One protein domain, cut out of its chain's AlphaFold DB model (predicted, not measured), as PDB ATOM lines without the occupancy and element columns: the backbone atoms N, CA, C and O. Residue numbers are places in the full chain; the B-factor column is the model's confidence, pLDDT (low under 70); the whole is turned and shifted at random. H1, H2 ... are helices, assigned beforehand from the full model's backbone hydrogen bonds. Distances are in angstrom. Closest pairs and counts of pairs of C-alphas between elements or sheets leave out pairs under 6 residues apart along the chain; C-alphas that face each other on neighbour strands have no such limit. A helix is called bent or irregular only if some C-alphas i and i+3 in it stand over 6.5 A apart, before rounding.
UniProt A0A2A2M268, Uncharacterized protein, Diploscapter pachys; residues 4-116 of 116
ATOM      1  N   ALA A   4     236.008 193.855 163.986       94.50
ATOM      2  CA  ALA A   4     235.714 195.176 163.429       94.50
ATOM      3  C   ALA A   4     235.290 196.167 164.523       94.50
ATOM      4  O   ALA A   4     235.765 197.300 164.579       94.50
ATOM      5  N   GLU A   5     234.442 195.719 165.444       95.88
ATOM      6  CA  GLU A   5     233.956 196.526 166.558       95.88
ATOM      7  C   GLU A   5     235.069 196.800 167.567       95.88
ATOM      8  O   GLU A   5     235.187 197.921 168.054       95.88
ATOM      9  N   TRP A   6     235.931 195.811 167.829       96.50
ATOM     10  CA  TRP A   6     237.131 196.011 168.639       96.50
ATOM     11  C   TRP A   6     238.079 197.035 168.012       96.50
ATOM     12  O   TRP A   6     238.524 197.956 168.696       96.50
ATOM     13  N   ASP A   7     238.371 196.913 166.717       96.62
ATOM     14  CA  ASP A   7     239.280 197.810 166.004       96.62
ATOM     15  C   ASP A   7     238.756 199.250 165.960       96.62
ATOM     16  O   ASP A   7     239.547 200.187 166.096       96.62
ATOM     17  N   ALA A   8     237.435 199.432 165.858       95.94
ATOM     18  CA  ALA A   8     236.803 200.745 165.913       95.94
ATOM     19  C   ALA A   8     236.963 201.418 167.289       95.94
ATOM     20  O   ALA A   8     237.231 202.619 167.366       95.94
ATOM     21  N   VAL A   9     236.818 200.668 168.389       96.44
ATOM     22  CA  VAL A   9     236.715 201.260 169.737       96.44
ATOM     23  C   VAL A   9     238.044 201.290 170.485       96.44
ATOM     24  O   VAL A   9     238.299 202.255 171.206       96.44
ATOM     25  N   ARG A  10     238.929 200.298 170.276       95.94
ATOM     26  CA  ARG A  10     240.206 200.147 171.002       95.94
ATOM     27  C   ARG A  10     241.089 201.402 171.037       95.94
ATOM     28  O   ARG A  10     241.711 201.609 172.076       95.94
ATOM     29  N   PRO A  11     241.160 202.266 169.997       94.88
ATOM     30  CA  PRO A  11     242.022 203.448 170.047       94.88
ATOM     31  C   PRO A  11     241.522 204.514 171.032       94.88
ATOM     32  O   PRO A  11     242.268 205.425 171.367       94.88
ATOM     33  N   ASN A  12     240.261 204.415 171.470       92.81
ATOM     34  CA  ASN A  12     239.599 205.382 172.345       92.81
ATOM     35  C   ASN A  12     239.442 204.872 173.783       92.81
ATOM     36  O   ASN A  12     238.864 205.577 174.608       92.81
ATOM     37  N   LEU A  13     239.927 203.662 174.088       94.31
ATOM     38  CA  LEU A  13     239.804 203.077 175.420       94.31
ATOM     39  C   LEU A  13     240.988 203.484 176.298       94.31
ATOM     40  O   LEU A  13     242.145 203.279 175.936       94.31
ATOM     41  N   SER A  14     240.693 203.973 177.498       93.62
ATOM     42  CA  SER A  14     241.671 204.066 178.588       93.62
ATOM     43  C   SER A  14     241.739 202.761 179.382       93.62
ATOM     44  O   SER A  14     242.779 202.418 179.947       93.62
ATOM     45  N   ARG A  15     240.630 202.010 179.430       95.00
ATOM     46  CA  ARG A  15     240.534 200.697 180.080       95.00
ATOM     47  C   ARG A  15     239.743 199.736 179.208       95.00
ATOM     48  O   ARG A  15     238.707 200.096 178.671       95.00
ATOM     49  N   VAL A  16     240.157 198.469 179.156       93.56
ATOM     50  CA  VAL A  16     239.468 197.433 178.357       93.56
ATOM     51  C   VAL A  16     237.988 197.283 178.741       93.56
ATOM     52  O   VAL A  16     237.165 197.001 177.878       93.56
ATOM     53  N   ALA A  17     237.631 197.524 180.008       93.31
ATOM     54  CA  ALA A  17     236.245 197.465 180.476       93.31
ATOM     55  C   ALA A  17     235.303 198.453 179.754       93.31
ATOM     56  O   ALA A  17     234.130 198.141 179.580       93.31
ATOM     57  N   GLU A  18     235.819 199.585 179.260       94.00
ATOM     58  CA  GLU A  18     235.054 200.587 178.495       94.00
ATOM     59  C   GLU A  18     234.582 200.041 177.133       94.00
ATOM     60  O   GLU A  18     233.689 200.603 176.501       94.00
ATOM     61  N   ALA A  19     235.126 198.906 176.670       94.94
ATOM     62  CA  ALA A  19     234.618 198.219 175.484       94.94
ATOM     63  C   ALA A  19     233.150 197.788 175.647       94.94
ATOM     64  O   ALA A  19     232.425 197.729 174.657       94.94
ATOM     65  N   ALA A  20     232.693 197.510 176.875       94.38
ATOM     66  CA  ALA A  20     231.291 197.189 177.136       94.38
ATOM     67  C   ALA A  20     230.369 198.392 176.869       94.38
ATOM     68  O   ALA A  20     229.302 198.223 176.278       94.38
ATOM     69  N   ASP A  21     230.808 199.602 177.218       94.06
ATOM     70  CA  ASP A  21     230.052 200.833 176.971       94.06
ATOM     71  C   ASP A  21     229.939 201.106 175.467       94.06
ATOM     72  O   ASP A  21     228.866 201.419 174.952       94.06
ATOM     73  N   TRP A  22     231.023 200.899 174.716       95.94
ATOM     74  CA  TRP A  22     230.970 201.030 173.260       95.94
ATOM     75  C   TRP A  22     230.177 199.916 172.581       95.94
ATOM     76  O   TRP A  22     229.517 200.169 171.576       95.94
ATOM     77  N   TRP A  23     230.179 198.704 173.135       96.00
ATOM     78  CA  TRP A  23     229.296 197.641 172.664       96.00
ATOM     79  C   TRP A  23     227.822 198.034 172.813       96.00
ATOM     80  O   TRP A  23     227.038 197.838 171.886       96.00
ATOM     81  N   GLN A  24     227.462 198.666 173.933       95.94
ATOM     82  CA  GLN A  24     226.130 199.231 174.141       95.94
ATOM     83  C   GLN A  24     225.814 200.334 173.118       95.94
ATOM     84  O   GLN A  24     224.703 200.381 172.598       95.94
ATOM     85  N   VAL A  25     226.780 201.189 172.769       97.06
ATOM     86  CA  VAL A  25     226.604 202.195 171.708       97.06
ATOM     87  C   VAL A  25     226.422 201.557 170.329       97.06
ATOM     88  O   VAL A  25     225.664 202.084 169.521       97.06
ATOM     89  N   ILE A  26     227.077 200.439 170.024       97.31
ATOM     90  CA  ILE A  26     226.955 199.785 168.712       97.31
ATOM     91  C   ILE A  26     225.625 199.025 168.608       97.31
ATOM     92  O   ILE A  26     224.839 199.283 167.698       97.31
ATOM     93  N   GLU A  27     225.328 198.149 169.570       96.00
ATOM     94  CA  GLU A  27     224.206 197.204 169.475       96.00
ATOM     95  C   GLU A  27     222.980 197.575 170.315       96.00
ATOM     96  O   GLU A  27     221.850 197.179 170.009       96.00
ATOM     97  N   GLY A  28     223.184 198.317 171.395       92.75
ATOM     98  CA  GLY A  28     222.158 198.580 172.394       92.75
ATOM     99  C   GLY A  28     221.334 199.845 172.136       92.75
ATOM    100  O   GLY A  28     221.618 200.635 171.230       92.75
ATOM    101  N   PRO A  29     220.284 200.074 172.941       94.25
ATOM    102  CA  PRO A  29     219.674 201.391 173.047       94.25
ATOM    103  C   PRO A  29     220.670 202.406 173.623       94.25
ATOM    104  O   PRO A  29     221.536 202.061 174.431       94.25
ATOM    105  N   ILE A  30     220.501 203.670 173.244       97.12
ATOM    106  CA  ILE A  30     221.247 204.801 173.801       97.12
ATOM    107  C   ILE A  30     220.273 205.823 174.380       97.12
ATOM    108  O   ILE A  30     219.127 205.911 173.947       97.12
ATOM    109  N   ALA A  31     220.752 206.621 175.328       94.75
ATOM    110  CA  ALA A  31     220.058 207.816 175.785       94.75
ATOM    111  C   ALA A  31     220.720 209.033 175.129       94.75
ATOM    112  O   ALA A  31     221.734 209.530 175.618       94.75
ATOM    113  N   ALA A  32     220.184 209.479 173.991       95.88
ATOM    114  CA  ALA A  32     220.655 210.703 173.353       95.88
ATOM    115  C   ALA A  32     220.237 211.933 174.186       95.88
ATOM    116  O   ALA A  32     219.125 211.955 174.721       95.88
ATOM    117  N   PRO A  33     221.097 212.960 174.318       96.81
ATOM    118  CA  PRO A  33     220.725 214.185 175.014       96.81
ATOM    119  C   PRO A  33     219.637 214.936 174.242       96.81
ATOM    120  O   PRO A  33     219.621 214.925 173.007       96.81
ATOM    121  N   THR A  34     218.766 215.636 174.973       96.44
ATOM    122  CA  THR A  34     217.740 216.508 174.386       96.44
ATOM    123  C   THR A  34     218.376 217.550 173.470       96.44
ATOM    124  O   THR A  34     219.355 218.201 173.835       96.44
ATOM    125  N   GLN A  35     217.788 217.714 172.290       97.19
ATOM    126  CA  GLN A  35     218.236 218.637 171.254       97.19
ATOM    127  C   GLN A  35     217.341 219.880 171.232       97.19
ATOM    128  O   GLN A  35     216.149 219.799 171.538       97.19
ATOM    129  N   ASP A  36     217.908 221.029 170.863       97.56
ATOM    130  CA  ASP A  36     217.115 222.229 170.588       97.56
ATOM    131  C   ASP A  36     216.303 222.084 169.287       97.56
ATOM    132  O   ASP A  36     216.498 221.152 168.506       97.56
ATOM    133  N   ASP A  37     215.365 222.999 169.046       97.69
ATOM    134  CA  ASP A  37     214.447 222.919 167.901       97.69
ATOM    135  C   ASP A  37     215.174 222.910 166.546       97.69
ATOM    136  O   ASP A  37     214.759 222.217 165.614       97.69
ATOM    137  N   GLU A  38     216.286 223.642 166.436       97.06
ATOM    138  CA  GLU A  38     217.065 223.728 165.201       97.06
ATOM    139  C   GLU A  38     217.825 222.422 164.925       97.06
ATOM    140  O   GLU A  38     217.922 221.965 163.781       97.06
ATOM    141  N   ALA A  39     218.378 221.801 165.966       98.00
ATOM    142  CA  ALA A  39     219.019 220.499 165.896       98.00
ATOM    143  C   ALA A  39     217.994 219.388 165.645       98.00
ATOM    144  O   ALA A  39     218.251 218.528 164.805       98.00
ATOM    145  N   ARG A  40     216.812 219.436 166.269       98.50
ATOM    146  CA  ARG A  40     215.720 218.480 166.027       98.50
ATOM    147  C   ARG A  40     215.274 218.469 164.566       98.50
ATOM    148  O   ARG A  40     215.245 217.410 163.942       98.50
ATOM    149  N   ALA A  41     215.039 219.642 163.974       98.25
ATOM    150  CA  ALA A  41     214.704 219.749 162.551       98.25
ATOM    151  C   ALA A  41     215.825 219.210 161.640       98.25
ATOM    152  O   ALA A  41     215.568 218.534 160.641       98.25
ATOM    153  N   TYR A  42     217.085 219.473 161.997       98.69
ATOM    154  CA  TYR A  42     218.242 218.937 161.282       98.69
ATOM    155  C   TYR A  42     218.339 217.406 161.376       98.69
ATOM    156  O   TYR A  42     218.625 216.747 160.376       98.69
ATOM    157  N   LEU A  43     218.062 216.829 162.545       98.81
ATOM    158  CA  LEU A  43     218.091 215.386 162.773       98.81
ATOM    159  C   LEU A  43     216.943 214.656 162.071       98.81
ATOM    160  O   LEU A  43     217.164 213.569 161.542       98.81
ATOM    161  N   ALA A  44     215.767 215.277 161.953       98.62
ATOM    162  CA  ALA A  44     214.680 214.755 161.124       98.62
ATOM    163  C   ALA A  44     215.104 214.633 159.647       98.62
ATOM    164  O   ALA A  44     214.867 213.607 159.008       98.62
ATOM    165  N   ASN A  45     215.796 215.648 159.113       98.44
ATOM    166  CA  ASN A  45     216.377 215.589 157.768       98.44
ATOM    167  C   ASN A  45     217.456 214.494 157.674       98.44
ATOM    168  O   ASN A  45     217.452 213.693 156.745       98.44
ATOM    169  N   ALA A  46     218.336 214.393 158.674       98.75
ATOM    170  CA  ALA A  46     219.346 213.338 158.736       98.75
ATOM    171  C   ALA A  46     218.739 211.931 158.712       98.75
ATOM    172  O   ALA A  46     219.254 211.076 157.995       98.75
ATOM    173  N   ALA A  47     217.642 211.697 159.436       98.75
ATOM    174  CA  ALA A  47     216.926 210.427 159.405       98.75
ATOM    175  C   ALA A  47     216.378 210.111 158.004       98.75
ATOM    176  O   ALA A  47     216.553 208.994 157.523       98.75
ATOM    177  N   ALA A  48     215.759 211.095 157.342       98.50
ATOM    178  CA  ALA A  48     215.215 210.932 155.995       98.50
ATOM    179  C   ALA A  48     216.311 210.645 154.956       98.50
ATOM    180  O   ALA A  48     216.149 209.765 154.113       98.50
ATOM    181  N   VAL A  49     217.450 211.344 155.038       98.31
ATOM    182  CA  VAL A  49     218.614 211.055 154.191       98.31
ATOM    183  C   VAL A  49     219.116 209.642 154.470       98.31
ATOM    184  O   VAL A  49     219.247 208.863 153.535       98.31
ATOM    185  N   ALA A  50     219.348 209.292 155.739       98.38
ATOM    186  CA  ALA A  50     219.886 207.995 156.141       98.38
ATOM    187  C   ALA A  50     219.023 206.807 155.688       98.38
ATOM    188  O   ALA A  50     219.577 205.777 155.319       98.38
ATOM    189  N   GLU A  51     217.695 206.943 155.677       97.94
ATOM    190  CA  GLU A  51     216.765 205.908 155.202       97.94
ATOM    191  C   GLU A  51     216.874 205.647 153.692       97.94
ATOM    192  O   GLU A  51     216.651 204.525 153.245       97.94
ATOM    193  N   GLY A  52     217.251 206.662 152.909       96.31
ATOM    194  CA  GLY A  52     217.429 206.556 151.459       96.31
ATOM    195  C   GLY A  52     218.858 206.255 150.999       96.31
ATOM    196  O   GLY A  52     219.084 206.152 149.794       96.31
ATOM    197  N   LEU A  53     219.830 206.161 151.913       95.19
ATOM    198  CA  LEU A  53     221.219 205.858 151.561       95.19
ATOM    199  C   LEU A  53     221.409 204.373 151.243       95.19
ATOM    200  O   LEU A  53     220.833 203.507 151.902       95.19
ATOM    201  N   ASP A  54     222.305 204.101 150.296       93.56
ATOM    202  CA  ASP A  54     222.970 202.802 150.228       93.56
ATOM    203  C   ASP A  54     223.900 202.677 151.442       93.56
ATOM    204  O   ASP A  54     224.727 203.558 151.697       93.56
ATOM    205  N   TRP A  55     223.694 201.643 152.257       94.00
ATOM    206  CA  TRP A  55     224.361 201.521 153.549       94.00
ATOM    207  C   TRP A  55     225.577 200.608 153.446       94.00
ATOM    208  O   TRP A  55     225.447 199.388 153.352       94.00
ATOM    209  N   GLY A  56     226.764 201.202 153.524       91.50
ATOM    210  CA  GLY A  56     228.037 200.489 153.493       91.50
ATOM    211  C   GLY A  56     229.106 201.159 154.351       91.50
ATOM    212  O   GLY A  56     228.809 201.975 155.227       91.50
ATOM    213  N   ASP A  57     230.364 200.822 154.079       91.06
ATOM    214  CA  ASP A  57     231.527 201.311 154.833       91.06
ATOM    215  C   ASP A  57     231.703 202.838 154.751       91.06
ATOM    216  O   ASP A  57     232.303 203.454 155.631       91.06
ATOM    217  N   ASP A  58     231.151 203.483 153.721       95.25
ATOM    218  CA  ASP A  58     231.198 204.929 153.504       95.25
ATOM    219  C   ASP A  58     229.915 205.665 153.937       95.25
ATOM    220  O   ASP A  58     229.799 206.875 153.711       95.25
ATOM    221  N   ALA A  59     228.982 204.994 154.631       97.50
ATOM    222  CA  ALA A  59     227.686 205.557 155.030       97.50
ATOM    223  C   ALA A  59     227.807 206.910 155.757       97.50
ATOM    224  O   ALA A  59     227.010 207.822 155.532       97.50
ATOM    225  N   TRP A  60     228.833 207.089 156.598       98.31
ATOM    226  CA  TRP A  60     229.079 208.366 157.279       98.31
ATOM    227  C   TRP A  60     229.460 209.492 156.314       98.31
ATOM    228  O   TRP A  60     228.967 210.620 156.435       98.31
ATOM    229  N   ALA A  61     230.327 209.200 155.343       98.12
ATOM    230  CA  ALA A  61     230.747 210.169 154.342       98.12
ATOM    231  C   ALA A  61     229.575 210.538 153.423       98.12
ATOM    232  O   ALA A  61     229.357 211.726 153.166       98.12
ATOM    233  N   ALA A  62     228.778 209.550 153.003       98.25
ATOM    234  CA  ALA A  62     227.579 209.757 152.198       98.25
ATOM    235  C   ALA A  62     226.540 210.618 152.939       98.25
ATOM    236  O   ALA A  62     226.098 211.646 152.418       98.25
ATOM    237  N   LEU A  63     226.221 210.272 154.193       98.56
ATOM    238  CA  LEU A  63     225.271 211.009 155.032       98.56
ATOM    239  C   LEU A  63     225.690 212.465 155.230       98.56
ATOM    240  O   LEU A  63     224.917 213.391 154.979       98.56
ATOM    241  N   THR A  64     226.929 212.686 155.667       98.44
ATOM    242  CA  THR A  64     227.410 214.033 156.000       98.44
ATOM    243  C   THR A  64     227.619 214.899 154.760       98.44
ATOM    244  O   THR A  64     227.369 216.104 154.822       98.44
ATOM    245  N   THR A  65     227.997 214.312 153.621       98.44
ATOM    246  CA  THR A  65     228.066 215.015 152.330       98.44
ATOM    247  C   THR A  65     226.688 215.493 151.888       98.44
ATOM    248  O   THR A  65     226.522 216.682 151.601       98.44
ATOM    249  N   SER A  66     225.691 214.607 151.901       98.19
ATOM    250  CA  SER A  66     224.307 214.939 151.550       98.19
ATOM    251  C   SER A  66     223.726 216.014 152.467       98.19
ATOM    252  O   SER A  66     223.177 217.010 151.993       98.19
ATOM    253  N   LEU A  67     223.926 215.889 153.782       98.50
ATOM    254  CA  LEU A  67     223.445 216.875 154.750       98.50
ATOM    255  C   LEU A  67     224.136 218.229 154.612       98.50
ATOM    256  O   LEU A  67     223.482 219.269 154.693       98.50
ATOM    257  N   LYS A  68     225.444 218.242 154.355       98.25
ATOM    258  CA  LYS A  68     226.188 219.475 154.086       98.25
ATOM    259  C   LYS A  68     225.667 220.181 152.837       98.25
ATOM    260  O   LYS A  68     225.526 221.401 152.866       98.25
ATOM    261  N   ALA A  69     225.377 219.443 151.765       98.06
ATOM    262  CA  ALA A  69     224.814 220.008 150.541       98.06
ATOM    263  C   ALA A  69     223.400 220.570 150.769       98.06
ATOM    264  O   ALA A  69     223.111 221.679 150.328       98.06
ATOM    265  N   ALA A  70     222.553 219.847 151.506       96.94
ATOM    266  CA  ALA A  70     221.164 220.234 151.749       96.94
ATOM    267  C   ALA A  70     221.005 221.405 152.736       96.94
ATOM    268  O   ALA A  70     220.059 222.177 152.628       96.94
ATOM    269  N   THR A  71     221.906 221.530 153.715       96.94
ATOM    270  CA  THR A  71     221.744 222.476 154.839       96.94
ATOM    271  C   THR A  71     222.785 223.589 154.872       96.94
ATOM    272  O   THR A  71     222.636 224.552 155.620       96.94
ATOM    273  N   GLY A  72     223.892 223.446 154.138       97.50
ATOM    274  CA  GLY A  72     225.041 224.347 154.227       97.50
ATOM    275  C   GLY A  72     225.834 224.251 155.540       97.50
ATOM    276  O   GLY A  72     226.853 224.936 155.673       97.50
ATOM    277  N   ARG A  73     225.422 223.402 156.498       98.12
ATOM    278  CA  ARG A  73     226.082 223.238 157.803       98.12
ATOM    279  C   ARG A  73     227.490 222.667 157.655       98.12
ATOM    280  O   ARG A  73     227.773 221.840 156.790       98.12
ATOM    281  N   LYS A  74     228.399 223.109 158.528       97.56
ATOM    282  CA  LYS A  74     229.811 222.688 158.558       97.56
ATOM    283  C   LYS A  74     230.320 222.611 159.997       97.56
ATOM    284  O   LYS A  74     229.725 223.186 160.908       97.56
ATOM    285  N   GLY A  75     231.452 221.932 160.192       97.56
ATOM    286  CA  GLY A  75     232.112 221.835 161.494       97.56
ATOM    287  C   GLY A  75     231.176 221.291 162.577       97.56
ATOM    288  O   GLY A  75     230.407 220.362 162.332       97.56
ATOM    289  N   LYS A  76     231.208 221.896 163.768       97.44
ATOM    290  CA  LYS A  76     230.427 221.438 164.928       97.44
ATOM    291  C   LYS A  76     228.915 221.389 164.658       97.44
ATOM    292  O   LYS A  76     228.272 220.441 165.089       97.44
ATOM    293  N   ALA A  77     228.373 222.340 163.894       97.69
ATOM    294  CA  ALA A  77     226.944 222.399 163.569       97.69
ATOM    295  C   ALA A  77     226.467 221.256 162.650       97.69
ATOM    296  O   ALA A  77     225.281 220.933 162.640       97.69
ATOM    297  N   LEU A  78     227.382 220.649 161.881       98.50
ATOM    298  CA  LEU A  78     227.105 219.468 161.059       98.50
ATOM    299  C   LEU A  78     227.257 218.180 161.879       98.50
ATOM    300  O   LEU A  78     226.401 217.303 161.816       98.50
ATOM    301  N   PHE A  79     228.349 218.065 162.641       98.62
ATOM    302  CA  PHE A  79     228.772 216.786 163.213       98.62
ATOM    303  C   PHE A  79     228.293 216.526 164.642       98.62
ATOM    304  O   PHE A  79     227.993 215.378 164.959       98.62
ATOM    305  N   LEU A  80     228.230 217.541 165.513       98.50
ATOM    306  CA  LEU A  80     227.918 217.303 166.927       98.50
ATOM    307  C   LEU A  80     226.493 216.763 167.128       98.50
ATOM    308  O   LEU A  80     226.382 215.730 167.787       98.50
ATOM    309  N   PRO A  81     225.432 217.362 166.544       98.56
ATOM    310  CA  PRO A  81     224.081 216.833 166.724       98.56
ATOM    311  C   PRO A  81     223.957 215.395 166.212       98.56
ATOM    312  O   PRO A  81     223.347 214.560 166.868       98.56
ATOM    313  N   LEU A  82     224.603 215.074 165.080       98.69
ATOM    314  CA  LEU A  82     224.629 213.707 164.550       98.69
ATOM    315  C   LEU A  82     225.301 212.740 165.521       98.69
ATOM    316  O   LEU A  82     224.768 211.666 165.769       98.69
ATOM    317  N   ARG A  83     226.461 213.107 166.080       98.62
ATOM    318  CA  ARG A  83     227.162 212.248 167.038       98.62
ATOM    319  C   ARG A  83     226.305 212.013 168.277       98.62
ATOM    320  O   ARG A  83     226.073 210.865 168.630       98.62
ATOM    321  N   GLN A  84     225.779 213.074 168.878       98.69
ATOM    322  CA  GLN A  84     224.914 212.971 170.051       98.69
ATOM    323  C   GLN A  84     223.683 212.103 169.777       98.69
ATOM    324  O   GLN A  84     223.366 211.231 170.580       98.69
ATOM    325  N   ALA A  85     223.030 212.286 168.631       98.62
ATOM    326  CA  ALA A  85     221.884 211.474 168.248       98.62
ATOM    327  C   ALA A  85     222.261 210.007 168.010       98.62
ATOM    328  O   ALA A  85     221.509 209.122 168.389       98.62
ATOM    329  N   LEU A  86     223.417 209.727 167.402       98.62
ATOM    330  CA  LEU A  86     223.825 208.368 167.031       98.62
ATOM    331  C   LEU A  86     224.507 207.599 168.163       98.62
ATOM    332  O   LEU A  86     224.494 206.369 168.123       98.62
ATOM    333  N   THR A  87     225.109 208.277 169.142       98.31
ATOM    334  CA  THR A  87     225.913 207.636 170.198       98.31
ATOM    335  C   THR A  87     225.556 208.058 171.618       98.31
ATOM    336  O   THR A  87     225.979 207.396 172.558       98.31
ATOM    337  N   GLY A  88     224.813 209.152 171.798       97.88
ATOM    338  CA  GLY A  88     224.552 209.755 173.108       97.88
ATOM    339  C   GLY A  88     225.746 210.498 173.711       97.88
ATOM    340  O   GLY A  88     225.683 210.908 174.865       97.88
ATOM    341  N   LEU A  89     226.837 210.676 172.957       97.00
ATOM    342  CA  LEU A  89     228.098 211.223 173.460       97.00
ATOM    343  C   LEU A  89     228.584 212.400 172.608       97.00
ATOM    344  O   LEU A  89     228.361 212.453 171.403       97.00
ATOM    345  N   ASP A  90     229.335 213.313 173.222       96.69
ATOM    346  CA  ASP A  90     229.926 214.467 172.525       96.69
ATOM    347  C   ASP A  90     231.225 214.122 171.778       96.69
ATOM    348  O   ASP A  90     231.683 214.871 170.914       96.69
ATOM    349  N   HIS A  91     231.839 212.991 172.121       94.81
ATOM    350  CA  HIS A  91     233.121 212.521 171.602       94.81
ATOM    351  C   HIS A  91     233.144 210.988 171.523       94.81
ATOM    352  O   HIS A  91     232.144 210.326 171.808       94.81
ATOM    353  N   GLY A  92     234.264 210.421 171.075       94.12
ATOM    354  CA  GLY A  92     234.464 208.978 170.958       94.12
ATOM    355  C   GLY A  92     235.127 208.577 169.641       94.12
ATOM    356  O   GLY A  92     235.658 209.447 168.945       94.12
ATOM    357  N   PRO A  93     235.034 207.287 169.270       96.12
ATOM    358  CA  PRO A  93     235.575 206.737 168.040       96.12
ATOM    359  C   PRO A  93     235.163 207.476 166.784       96.12
ATOM    360  O   PRO A  93     234.172 208.216 166.763       96.12
ATOM    361  N   ASP A  94     235.927 207.240 165.724       96.75
ATOM    362  CA  ASP A  94     235.619 207.742 164.396       96.75
ATOM    363  C   ASP A  94     234.223 207.272 163.961       96.75
ATOM    364  O   ASP A  94     233.917 206.079 163.963       96.75
ATOM    365  N   MET A  95     233.371 208.225 163.576       97.88
ATOM    366  CA  MET A  95     232.025 207.925 163.095       97.88
ATOM    367  C   MET A  95     232.042 207.175 161.762       97.88
ATOM    368  O   MET A  95     231.093 206.445 161.494       97.88
ATOM    369  N   ALA A  96     233.105 207.309 160.958       97.44
ATOM    370  CA  ALA A  96     233.268 206.527 159.737       97.44
ATOM    371  C   ALA A  96     233.410 205.028 160.034       97.44
ATOM    372  O   ALA A  96     232.856 204.214 159.308       97.44
ATOM    373  N   ALA A  97     234.075 204.667 161.135       96.62
ATOM    374  CA  ALA A  97     234.155 203.280 161.588       96.62
ATOM    375  C   ALA A  97     232.900 202.851 162.365       96.62
ATOM    376  O   ALA A  97     232.486 201.699 162.290       96.62
ATOM    377  N   LEU A  98     232.286 203.765 163.123       97.06
ATOM    378  CA  LEU A  98     231.197 203.426 164.040       97.06
ATOM    379  C   LEU A  98     229.829 203.307 163.353       97.06
ATOM    380  O   LEU A  98     229.055 202.413 163.689       97.06
ATOM    381  N   LEU A  99     229.501 204.202 162.415       98.06
ATOM    382  CA  LEU A  99     228.170 204.235 161.804       98.06
ATOM    383  C   LEU A  99     227.831 202.954 161.015       98.06
ATOM    384  O   LEU A  99     226.713 202.458 161.193       98.06
ATOM    385  N   PRO A 100     228.746 202.370 160.211       97.19
ATOM    386  CA  PRO A 100     228.483 201.093 159.550       97.19
ATOM    387  C   PRO A 100     228.151 199.976 160.550       97.19
ATOM    388  O   PRO A 100     227.212 199.219 160.320       97.19
ATOM    389  N   LEU A 101     228.841 199.941 161.700       97.31
ATOM    390  CA  LEU A 101     228.621 198.953 162.763       97.31
ATOM    391  C   LEU A 101     227.283 199.139 163.494       97.31
ATOM    392  O   LEU A 101     226.650 198.158 163.867       97.31
ATOM    393  N   ILE A 102     226.831 200.385 163.692       97.75
ATOM    394  CA  ILE A 102     225.500 200.669 164.263       97.75
ATOM    395  C   ILE A 102     224.395 200.107 163.353       97.75
ATOM    396  O   ILE A 102     223.384 199.600 163.849       97.75
ATOM    397  N   GLY A 103     224.596 200.191 162.034       97.56
ATOM    398  CA  GLY A 103     223.663 199.729 161.010       97.56
ATOM    399  C   GLY A 103     222.521 200.714 160.723       97.56
ATOM    400  O   GLY A 103     222.071 201.454 161.603       97.56
ATOM    401  N   GLN A 104     222.020 200.694 159.482       98.19
ATOM    402  CA  GLN A 104     220.999 201.636 158.996       98.19
ATOM    403  C   GLN A 104     219.748 201.690 159.873       98.19
ATOM    404  O   GLN A 104     219.373 202.792 160.280       98.19
ATOM    405  N   PRO A 105     219.105 200.556 160.224       97.75
ATOM    406  CA  PRO A 105     217.818 200.614 160.915       97.75
ATOM    407  C   PRO A 105     217.938 201.296 162.280       97.75
ATOM    408  O   PRO A 105     217.104 202.120 162.653       97.75
ATOM    409  N   ARG A 106     219.022 201.001 163.006       98.25
ATOM    410  CA  ARG A 106     219.296 201.568 164.327       98.25
ATOM    411  C   ARG A 106     219.711 203.032 164.236       98.25
ATOM    412  O   ARG A 106     219.257 203.833 165.046       98.25
ATOM    413  N   ALA A 107     220.534 203.395 163.256       98.56
ATOM    414  CA  ALA A 107     220.913 204.782 163.024       98.56
ATOM    415  C   ALA A 107     219.691 205.655 162.700       98.56
ATOM    416  O   ALA A 107     219.515 206.705 163.311       98.56
ATOM    417  N   VAL A 108     218.813 205.199 161.800       98.62
ATOM    418  CA  VAL A 108     217.571 205.906 161.448       98.62
ATOM    419  C   VAL A 108     216.657 206.046 162.664       98.62
ATOM    420  O   VAL A 108     216.170 207.145 162.922       98.62
ATOM    421  N   ALA A 109     216.453 204.974 163.437       98.44
ATOM    422  CA  ALA A 109     215.644 205.026 164.657       98.44
ATOM    423  C   ALA A 109     216.184 206.065 165.653       98.44
ATOM    424  O   ALA A 109     215.450 206.941 166.089       98.44
ATOM    425  N   ARG A 110     217.493 206.041 165.924       98.56
ATOM    426  CA  ARG A 110     218.153 206.999 166.822       98.56
ATOM    427  C   ARG A 110     218.029 208.450 166.354       98.56
ATOM    428  O   ARG A 110     217.786 209.339 167.164       98.56
ATOM    429  N   LEU A 111     218.185 208.699 165.052       98.69
ATOM    430  CA  LEU A 111     218.030 210.037 164.474       98.69
ATOM    431  C   LEU A 111     216.586 210.544 164.590       98.69
ATOM    432  O   LEU A 111     216.391 211.721 164.884       98.69
ATOM    433  N   ARG A 112     215.589 209.670 164.389       98.44
ATOM    434  CA  ARG A 112     214.166 210.002 164.573       98.44
ATOM    435  C   ARG A 112     213.844 210.301 166.031       98.44
ATOM    436  O   ARG A 112     213.281 211.353 166.305       98.44
ATOM    437  N   ASP A 113     214.269 209.441 166.952       98.19
ATOM    438  CA  ASP A 113     214.032 209.627 168.385       98.19
ATOM    439  C   ASP A 113     214.637 210.949 168.886       98.19
ATOM    440  O   ASP A 113     214.006 211.690 169.638       98.19
ATOM    441  N   ALA A 114     215.845 211.293 168.429       98.06
ATOM    442  CA  ALA A 114     216.501 212.549 168.790       98.06
ATOM    443  C   ALA A 114     215.872 213.791 168.123       98.06
ATOM    444  O   ALA A 114     216.092 214.910 168.593       98.06
ATOM    445  N   ALA A 115     215.107 213.618 167.041       97.75
ATOM    446  CA  ALA A 115     214.359 214.694 166.392       97.75
ATOM    447  C   ALA A 115     213.040 215.034 167.113       97.75
ATOM    448  O   ALA A 115     212.535 216.148 166.951       97.75
ATOM    449  N   GLY A 116     212.543 214.134 167.969       92.06
ATOM    450  CA  GLY A 116     211.289 214.290 168.712       92.06
ATOM    451  C   GLY A 116     210.080 213.779 167.947       92.06
ATOM    452  O   GLY A 116     209.746 214.379 166.903       92.06
TER     453      GLY A 116
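Overview. This is residues 4 to 116 of the 116 residues of an uncharacterized protein of Diploscapter pachys (UniProt A0A2A2M268). Seven helices make a larger body and a small head: H3, H4, H5 and H7 cluster at one end of the longest axis, H1 and H2 form a crossed pair at the other, and H6 bridges them by touching H1, H2 and H4. Within the body, H3 and H7 lie side by side, running opposite ways, while H4 and H5 form a hairpin whose helices cross H3. The printed part has 113 residues, with seven named helices in the order H1 to H7 and no named strand; the class is all helix. It is compact, with a radius of gyration of the C-alphas of 13.3 A and spans of 39 by 28 by 25 A.

Arrangement. H1, residues 4 to 12, touches H2, residues 16 to 27, at a steep tilt of 52 degrees; their closest C-alphas, Val 9 and Trp 22, are 6.7 A apart. H6, residues 95 to 102, touches H1, with the C-alphas of Ala 8 and Ala 97 closest at 5.7 A. H2 touches H6 with its residues 25 to 27 alone, closest at the C-alphas of Ile 26 and Ile 102, 4.8 A. H3, residues 37 to 52, touches H7, residues 104 to 115, at a shallow tilt of 19 degrees, opposite ways; the C-alphas of Arg 40 and Ala 115 are closest at 4.0 A. H4, residues 59 to 71, touches H3 at a steep tilt of 52 degrees, with the C-alphas of Ala 50 and Leu 63 closest at 6.3 A. H4 touches H6 with its residues 59 to 61 alone, and the C-alphas of Trp 60 and Ala 96 are closest at 5.2 A. H5, residues 76 to 87, forms a helical hairpin with H4, closest at the C-alphas of Lys 68 and Leu 78, 7.0 A. H5 touches H7 at a steep tilt of 66 degrees, with the C-alphas of Ala 85 and Ala 114 closest at 5.5 A. Among the pairs that are apart are H1 and H3, and H4 and H7. Every O i to N i+4 pair is within hydrogen-bond range in H4 and H7; the counts are 3 of 5 in H1, 6 of 8 in H2, 11 of 12 in H3, 6 of 8 in H5 and 2 of 4 in H6.

Along the chain. H1 begins at C-alpha 4, (235.714, 195.176, 163.429), and is irregular, with C-alphas 8 and 11 7.2 A apart. H2 is 17.7 A long, H3 23.4 A from C-alpha 37 at (214.447, 222.919, 167.901), and H4 17.9 A. H5, 15.4 A, is only just irregular, with C-alphas 78 and 81 6.9 A apart. H6 is 9.8 A long, and H7, 16.4 A, ends at C-alpha 115, (214.359, 214.694, 166.392).

Size, cuts and confidence. The C-alphas farthest apart, those of Ala 17 and Ala 70, are 39.6 A apart. The printed part has no cut and no long link. The mean pLDDT of the printed part is 96.9, and no printed residue is under 70.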